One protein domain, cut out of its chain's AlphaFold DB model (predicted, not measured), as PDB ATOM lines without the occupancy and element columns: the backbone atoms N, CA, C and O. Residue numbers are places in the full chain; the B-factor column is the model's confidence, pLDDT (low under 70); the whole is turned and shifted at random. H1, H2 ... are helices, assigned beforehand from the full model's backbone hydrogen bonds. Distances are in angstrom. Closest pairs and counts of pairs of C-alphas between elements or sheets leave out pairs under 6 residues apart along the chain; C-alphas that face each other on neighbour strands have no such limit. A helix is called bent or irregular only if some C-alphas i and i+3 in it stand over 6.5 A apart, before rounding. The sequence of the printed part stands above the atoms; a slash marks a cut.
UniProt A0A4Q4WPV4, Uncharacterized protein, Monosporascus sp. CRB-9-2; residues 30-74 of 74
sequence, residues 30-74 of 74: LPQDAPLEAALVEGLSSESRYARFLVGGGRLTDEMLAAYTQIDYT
ATOM      1  N   LEU A  30       2.425 -50.531  19.182       85.94
ATOM      2  CA  LEU A  30       2.031 -51.929  19.335       85.94
ATOM      3  C   LEU A  30       0.501 -52.050  19.449       85.94
ATOM      4  O   LEU A  30      -0.146 -51.094  19.878       85.94
ATOM      5  N   PRO A  31      -0.097 -53.227  19.183       87.12
ATOM      6  CA  PRO A  31      -1.546 -53.418  19.314       87.12
ATOM      7  C   PRO A  31      -2.112 -53.031  20.690       87.12
ATOM      8  O   PRO A  31      -3.203 -52.477  20.788       87.12
ATOM      9  N   GLN A  32      -1.364 -53.275  21.770       87.81
ATOM     10  CA  GLN A  32      -1.773 -52.898  23.128       87.81
ATOM     11  C   GLN A  32      -1.772 -51.384  23.392       87.81
ATOM     12  O   GLN A  32      -2.299 -50.957  24.416       87.81
ATOM     13  N   ASP A  33      -1.188 -50.577  22.502       91.50
ATOM     14  CA  ASP A  33      -1.157 -49.120  22.629       91.50
ATOM     15  C   ASP A  33      -2.447 -48.460  22.118       91.50
ATOM     16  O   ASP A  33      -2.587 -47.249  22.249       91.50
ATOM     17  N   ALA A  34      -3.419 -49.215  21.590       91.62
ATOM     18  CA  ALA A  34      -4.685 -48.657  21.098       91.62
ATOM     19  C   ALA A  34      -5.389 -47.704  22.089       91.62
ATOM     20  O   ALA A  34      -5.829 -46.635  21.659       91.62
ATOM     21  N   PRO A  35      -5.444 -47.980  23.411       94.19
ATOM     22  CA  PRO A  35      -5.987 -47.018  24.371       94.19
ATOM     23  C   PRO A  35      -5.165 -45.722  24.477       94.19
ATOM     24  O   PRO A  35      -5.736 -44.652  24.681       94.19
ATOM     25  N   LEU A  36      -3.836 -45.802  24.338       94.56
ATOM     26  CA  LEU A  36      -2.948 -44.636  24.365       94.56
ATOM     27  C   LEU A  36      -3.098 -43.796  23.091       94.56
ATOM     28  O   LEU A  36      -3.137 -42.572  23.179       94.56
ATOM     29  N   GLU A  37      -3.241 -44.439  21.932       93.06
ATOM     30  CA  GLU A  37      -3.471 -43.770  20.647       93.06
ATOM     31  C   GLU A  37      -4.822 -43.038  20.631       93.06
ATOM     32  O   GLU A  37      -4.911 -41.877  20.228       93.06
ATOM     33  N   ALA A  38      -5.876 -43.676  21.153       92.38
ATOM     34  CA  ALA A  38      -7.177 -43.035  21.320       92.38
ATOM     35  C   ALA A  38      -7.082 -41.799  22.230       92.38
ATOM     36  O   ALA A  38      -7.562 -40.725  21.865       92.38
ATOM     37  N   ALA A  39      -6.412 -41.930  23.380       94.56
ATOM     38  CA  ALA A  39      -6.217 -40.826  24.316       94.56
ATOM     39  C   ALA A  39      -5.393 -39.676  23.708       94.56
ATOM     40  O   ALA A  39      -5.706 -38.509  23.947       94.56
ATOM     41  N   LEU A  40      -4.378 -39.988  22.892       92.75
ATOM     42  CA  LEU A  40      -3.599 -38.993  22.158       92.75
ATOM     43  C   LEU A  40      -4.505 -38.174  21.241       92.75
ATOM     44  O   LEU A  40      -4.508 -36.948  21.335       92.75
ATOM     45  N   VAL A  41      -5.297 -38.833  20.389       91.38
ATOM     46  CA  VAL A  41      -6.188 -38.140  19.449       91.38
ATOM     47  C   VAL A  41      -7.268 -37.350  20.183       91.38
ATOM     48  O   VAL A  41      -7.555 -36.223  19.788       91.38
ATOM     49  N   GLU A  42      -7.834 -37.879  21.268       90.81
ATOM     50  CA  GLU A  42      -8.808 -37.159  22.099       90.81
ATOM     51  C   GLU A  42      -8.221 -35.908  22.771       90.81
ATOM     52  O   GLU A  42      -8.935 -34.920  22.945       90.81
ATOM     53  N   GLY A  43      -6.927 -35.922  23.102       91.94
ATOM     54  CA  GLY A  43      -6.209 -34.777  23.663       91.94
ATOM     55  C   GLY A  43      -5.829 -33.691  22.649       91.94
ATOM     56  O   GLY A  43      -5.409 -32.605  23.053       91.94
ATOM     57  N   LEU A  44      -5.964 -33.945  21.343       91.50
ATOM     58  CA  LEU A  44      -5.650 -32.968  20.300       91.50
ATOM     59  C   LEU A  44      -6.729 -31.884  20.184       91.50
ATOM     60  O   LEU A  44      -7.934 -32.136  20.286       91.50
ATOM     61  N   SER A  45      -6.299 -30.666  19.843       91.75
ATOM     62  CA  SER A  45      -7.229 -29.592  19.490       91.75
ATOM     63  C   SER A  45      -8.090 -29.991  18.283       91.75
ATOM     64  O   SER A  45      -7.698 -30.808  17.444       91.75
ATOM     65  N   SER A  46      -9.285 -29.411  18.166       89.44
ATOM     66  CA  SER A  46     -10.157 -29.656  17.006       89.44
ATOM     67  C   SER A  46      -9.490 -29.269  15.682       89.44
ATOM     68  O   SER A  46      -9.695 -29.953  14.685       89.44
ATOM     69  N   GLU A  47      -8.653 -28.226  15.688       91.38
ATOM     70  CA  GLU A  47      -7.850 -27.814  14.533       91.38
ATOM     71  C   GLU A  47      -6.829 -28.890  14.150       91.38
ATOM     72  O   GLU A  47      -6.791 -29.307  12.996       91.38
ATOM     73  N   SER A  48      -6.049 -29.404  15.108       91.62
ATOM     74  CA  SER A  48      -5.062 -30.457  14.843       91.62
ATOM     75  C   SER A  48      -5.720 -31.748  14.355       91.62
ATOM     76  O   SER A  48      -5.220 -32.381  13.425       91.62
ATOM     77  N   ARG A  49      -6.871 -32.125  14.930       89.06
ATOM     78  CA  ARG A  49      -7.652 -33.283  14.462       89.06
ATOM     79  C   ARG A  49      -8.162 -33.080  13.040       89.06
ATOM     80  O   ARG A  49      -8.006 -33.970  12.207       89.06
ATOM     81  N   TYR A  50      -8.718 -31.906  12.746       88.38
ATOM     82  CA  TYR A  50      -9.178 -31.578  11.403       88.38
ATOM     83  C   TYR A  50      -8.026 -31.587  10.393       88.38
ATOM     84  O   TYR A  50      -8.135 -32.228   9.356       88.38
ATOM     85  N   ALA A  51      -6.892 -30.964  10.712       90.25
ATOM     86  CA  ALA A  51      -5.725 -30.941   9.832       90.25
ATOM     87  C   ALA A  51      -5.183 -32.350   9.535       90.25
ATOM     88  O   ALA A  51      -4.732 -32.618   8.423       90.25
ATOM     89  N   ARG A  52      -5.237 -33.264  10.514       88.00
ATOM     90  CA  ARG A  52      -4.689 -34.621  10.385       88.00
ATOM     91  C   ARG A  52      -5.618 -35.604   9.674       88.00
ATOM     92  O   ARG A  52      -5.124 -36.471   8.951       88.00
ATOM     93  N   PHE A  53      -6.920 -35.514   9.931       85.06
ATOM     94  CA  PHE A  53      -7.901 -36.515   9.498       85.06
ATOM     95  C   PHE A  53      -8.944 -35.962   8.524       85.06
ATOM     96  O   PHE A  53      -9.778 -36.719   8.040       85.06
ATOM     97  N   LEU A  54      -8.926 -34.651   8.256       81.94
ATOM     98  CA  LEU A  54      -9.901 -33.926   7.429       81.94
ATOM     99  C   LEU A  54     -11.358 -34.101   7.889       81.94
ATOM    100  O   LEU A  54     -12.297 -33.745   7.181       81.94
ATOM    101  N   VAL A  55     -11.545 -34.604   9.112       67.50
ATOM    102  CA  VAL A  55     -12.831 -34.760   9.784       67.50
ATOM    103  C   VAL A  55     -12.844 -33.887  11.035       67.50
ATOM    104  O   VAL A  55     -11.886 -33.842  11.808       67.50
ATOM    105  N   GLY A  56     -13.930 -33.136  11.213       57.06
ATOM    106  CA  GLY A  56     -14.066 -32.068  12.206       57.06
ATOM    107  C   GLY A  56     -14.281 -32.543  13.645       57.06
ATOM    108  O   GLY A  56     -15.265 -32.161  14.268       57.06
ATOM    109  N   GLY A  57     -13.365 -33.348  14.190       57.75
ATOM    110  CA  GLY A  57     -13.297 -33.593  15.636       57.75
ATOM    111  C   GLY A  57     -13.991 -34.859  16.148       57.75
ATOM    112  O   GLY A  57     -14.423 -34.885  17.302       57.75
ATOM    113  N   GLY A  58     -14.070 -35.909  15.329       70.88
ATOM    114  CA  GLY A  58     -14.492 -37.237  15.783       70.88
ATOM    115  C   GLY A  58     -13.457 -37.943  16.671       70.88
ATOM    116  O   GLY A  58     -12.308 -37.510  16.783       70.88
ATOM    117  N   ARG A  59     -13.885 -39.046  17.298       79.56
ATOM    118  CA  ARG A  59     -12.996 -40.070  17.873       79.56
ATOM    119  C   ARG A  59     -12.492 -40.976  16.747       79.56
ATOM    120  O   ARG A  59     -13.155 -41.079  15.714       79.56
ATOM    121  N   LEU A  60     -11.353 -41.637  16.947       86.62
ATOM    122  CA  LEU A  60     -10.938 -42.712  16.046       86.62
ATOM    123  C   LEU A  60     -11.977 -43.840  16.081       86.62
ATOM    124  O   LEU A  60     -12.483 -44.176  17.151       86.62
ATOM    125  N   THR A  61     -12.298 -44.407  14.920       88.50
ATOM    126  CA  THR A  61     -13.081 -45.647  14.861       88.50
ATOM    127  C   THR A  61     -12.206 -46.831  15.271       88.50
ATOM    128  O   THR A  61     -10.977 -46.762  15.180       88.50
ATOM    129  N   ASP A  62     -12.825 -47.943  15.668       88.12
ATOM    130  CA  ASP A  62     -12.094 -49.172  16.006       88.12
ATOM    131  C   ASP A  62     -11.243 -49.678  14.828       88.12
ATOM    132  O   ASP A  62     -10.131 -50.167  15.022       88.12
ATOM    133  N   GLU A  63     -11.727 -49.498  13.597       88.56
ATOM    134  CA  GLU A  63     -10.995 -49.829  12.370       88.56
ATOM    135  C   GLU A  63      -9.742 -48.958  12.197       88.56
ATOM    136  O   GLU A  63      -8.668 -49.474  11.895       88.56
ATOM    137  N   MET A  64      -9.845 -47.648  12.452       88.88
ATOM    138  CA  MET A  64      -8.690 -46.745  12.406       88.88
ATOM    139  C   MET A  64      -7.675 -47.082  13.502       88.88
ATOM    140  O   MET A  64      -6.479 -47.124  13.229       88.88
ATOM    141  N   LEU A  65      -8.134 -47.361  14.727       90.56
ATOM    142  CA  LEU A  65      -7.258 -47.769  15.829       90.56
ATOM    143  C   LEU A  65      -6.519 -49.069  15.512       90.56
ATOM    144  O   LEU A  65      -5.312 -49.159  15.740       90.56
ATOM    145  N   ALA A  66      -7.214 -50.058  14.950       88.56
ATOM    146  CA  ALA A  66      -6.587 -51.288  14.489       88.56
ATOM    147  C   ALA A  66      -5.530 -50.994  13.415       88.56
ATOM    148  O   ALA A  66      -4.399 -51.449  13.549       88.56
ATOM    149  N   ALA A  67      -5.846 -50.169  12.414       87.19
ATOM    150  CA  ALA A  67      -4.907 -49.807  11.352       87.19
ATOM    151  C   ALA A  67      -3.668 -49.035  11.848       87.19
ATOM    152  O   ALA A  67      -2.608 -49.134  11.240       87.19
ATOM    153  N   TYR A  68      -3.778 -48.264  12.934       87.69
ATOM    154  CA  TYR A  68      -2.659 -47.482  13.484       87.69
ATOM    155  C   TYR A  68      -1.780 -48.268  14.459       87.69
ATOM    156  O   TYR A  68      -0.660 -47.852  14.749       87.69
ATOM    157  N   THR A  69      -2.277 -49.394  14.969       88.31
ATOM    158  CA  THR A  69      -1.594 -50.189  16.003       88.31
ATOM    159  C   THR A  69      -1.207 -51.591  15.542       88.31
ATOM    160  O   THR A  69      -0.384 -52.252  16.177       88.31
ATOM    161  N   GLN A  70      -1.767 -52.055  14.425       81.38
ATOM    162  CA  GLN A  70      -1.291 -53.221  13.694       81.38
ATOM    163  C   GLN A  70      -0.169 -52.784  12.754       81.38
ATOM    164  O   GLN A  70      -0.379 -51.958  11.871       81.38
ATOM    165  N   ILE A  71       1.016 -53.367  12.916       67.62
ATOM    166  CA  ILE A  71       2.084 -53.242  11.925       67.62
ATOM    167  C   ILE A  71       2.152 -54.565  11.185       67.62
ATOM    168  O   ILE A  71       2.456 -55.608  11.770       67.62
ATOM    169  N   ASP A  72       1.818 -54.498   9.902       64.38
ATOM    170  CA  ASP A  72       1.949 -55.610   8.979       64.38
ATOM    171  C   ASP A  72       3.356 -55.564   8.368       64.38
ATOM    172  O   ASP A  72       3.684 -54.658   7.601       64.38
ATOM    173  N   TYR A  73       4.217 -56.499   8.772       56.31
ATOM    174  CA  TYR A  73       5.491 -56.764   8.102       56.31
ATOM    175  C   TYR A  73       5.275 -57.891   7.082       56.31
ATOM    176  O   TYR A  73       5.845 -58.974   7.231       56.31
ATOM    177  N   THR A  74       4.414 -57.671   6.089       52.47
ATOM    178  CA  THR A  74       4.387 -58.488   4.861       52.47
ATOM    179  C   THR A  74       5.343 -57.953   3.816       52.47
ATOM    180  O   THR A  74       5.359 -56.717   3.616       52.47
TER     181      THR A  74
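Overview. This is residues 30 to 74 of the 74 residues of an uncharacterized protein of Monosporascus sp. CRB-9-2 (UniProt A0A4Q4WPV4). One long helix, H1, makes the base of a shape like a C, with a short helix at each end: H2 turns back near H1's last residues and H3 crosses near its first. H2 and H3 are apart from each other, joined by residues 54 to 61, and residues 70 to 74 trail off beyond H3. The 45 printed residues hold three named helices, in the order H1, H2, H3, and no named strand; the class is all helix. The whole is only just compact, close to loose, with a radius of gyration of the C-alphas of 11.1 A, and elongated, spanning 33 by 19 by 14 A.

Along the chain. H1, residues 31 to 43, begins at C-alpha 31 at (-1.546, -53.418, 19.314) and measures 19.7 A from first to last C-alpha. It is irregular: C-alphas 32 and 35 are 7.3 A apart. H2, residues 46 to 53, measures 10.4 A. H3, residues 62 to 69, measures 10.5 A and ends at C-alpha 69 at (-1.594, -50.189, 16.003).

Arrangement. H1 and H2 are close but not clearly touching; their closest C-alphas, those of Val 41 and Arg 49, are 7.1 A apart. They run opposite ways at a steep tilt of 42 degrees. H1 and H3 touch, the closest C-alphas being those of Pro 31 and Thr 69, 4.6 A apart. Their lines stand at 71 degrees, only just about perpendicular. In H2 and H3 every O i to N i+4 pair is within hydrogen-bond range; in H1, 7 of 9 are.

Size, cuts and confidence. The two farthest C-alphas, those of Ser 46 and Thr 74, are 34.5 A apart. The printed part has no cut. The link from H1 to H2 is tight, and that from H2 to H3 is short. The mean pLDDT of the printed part is 84.4; residues 55 to 57 and 71 to 74 are under 70.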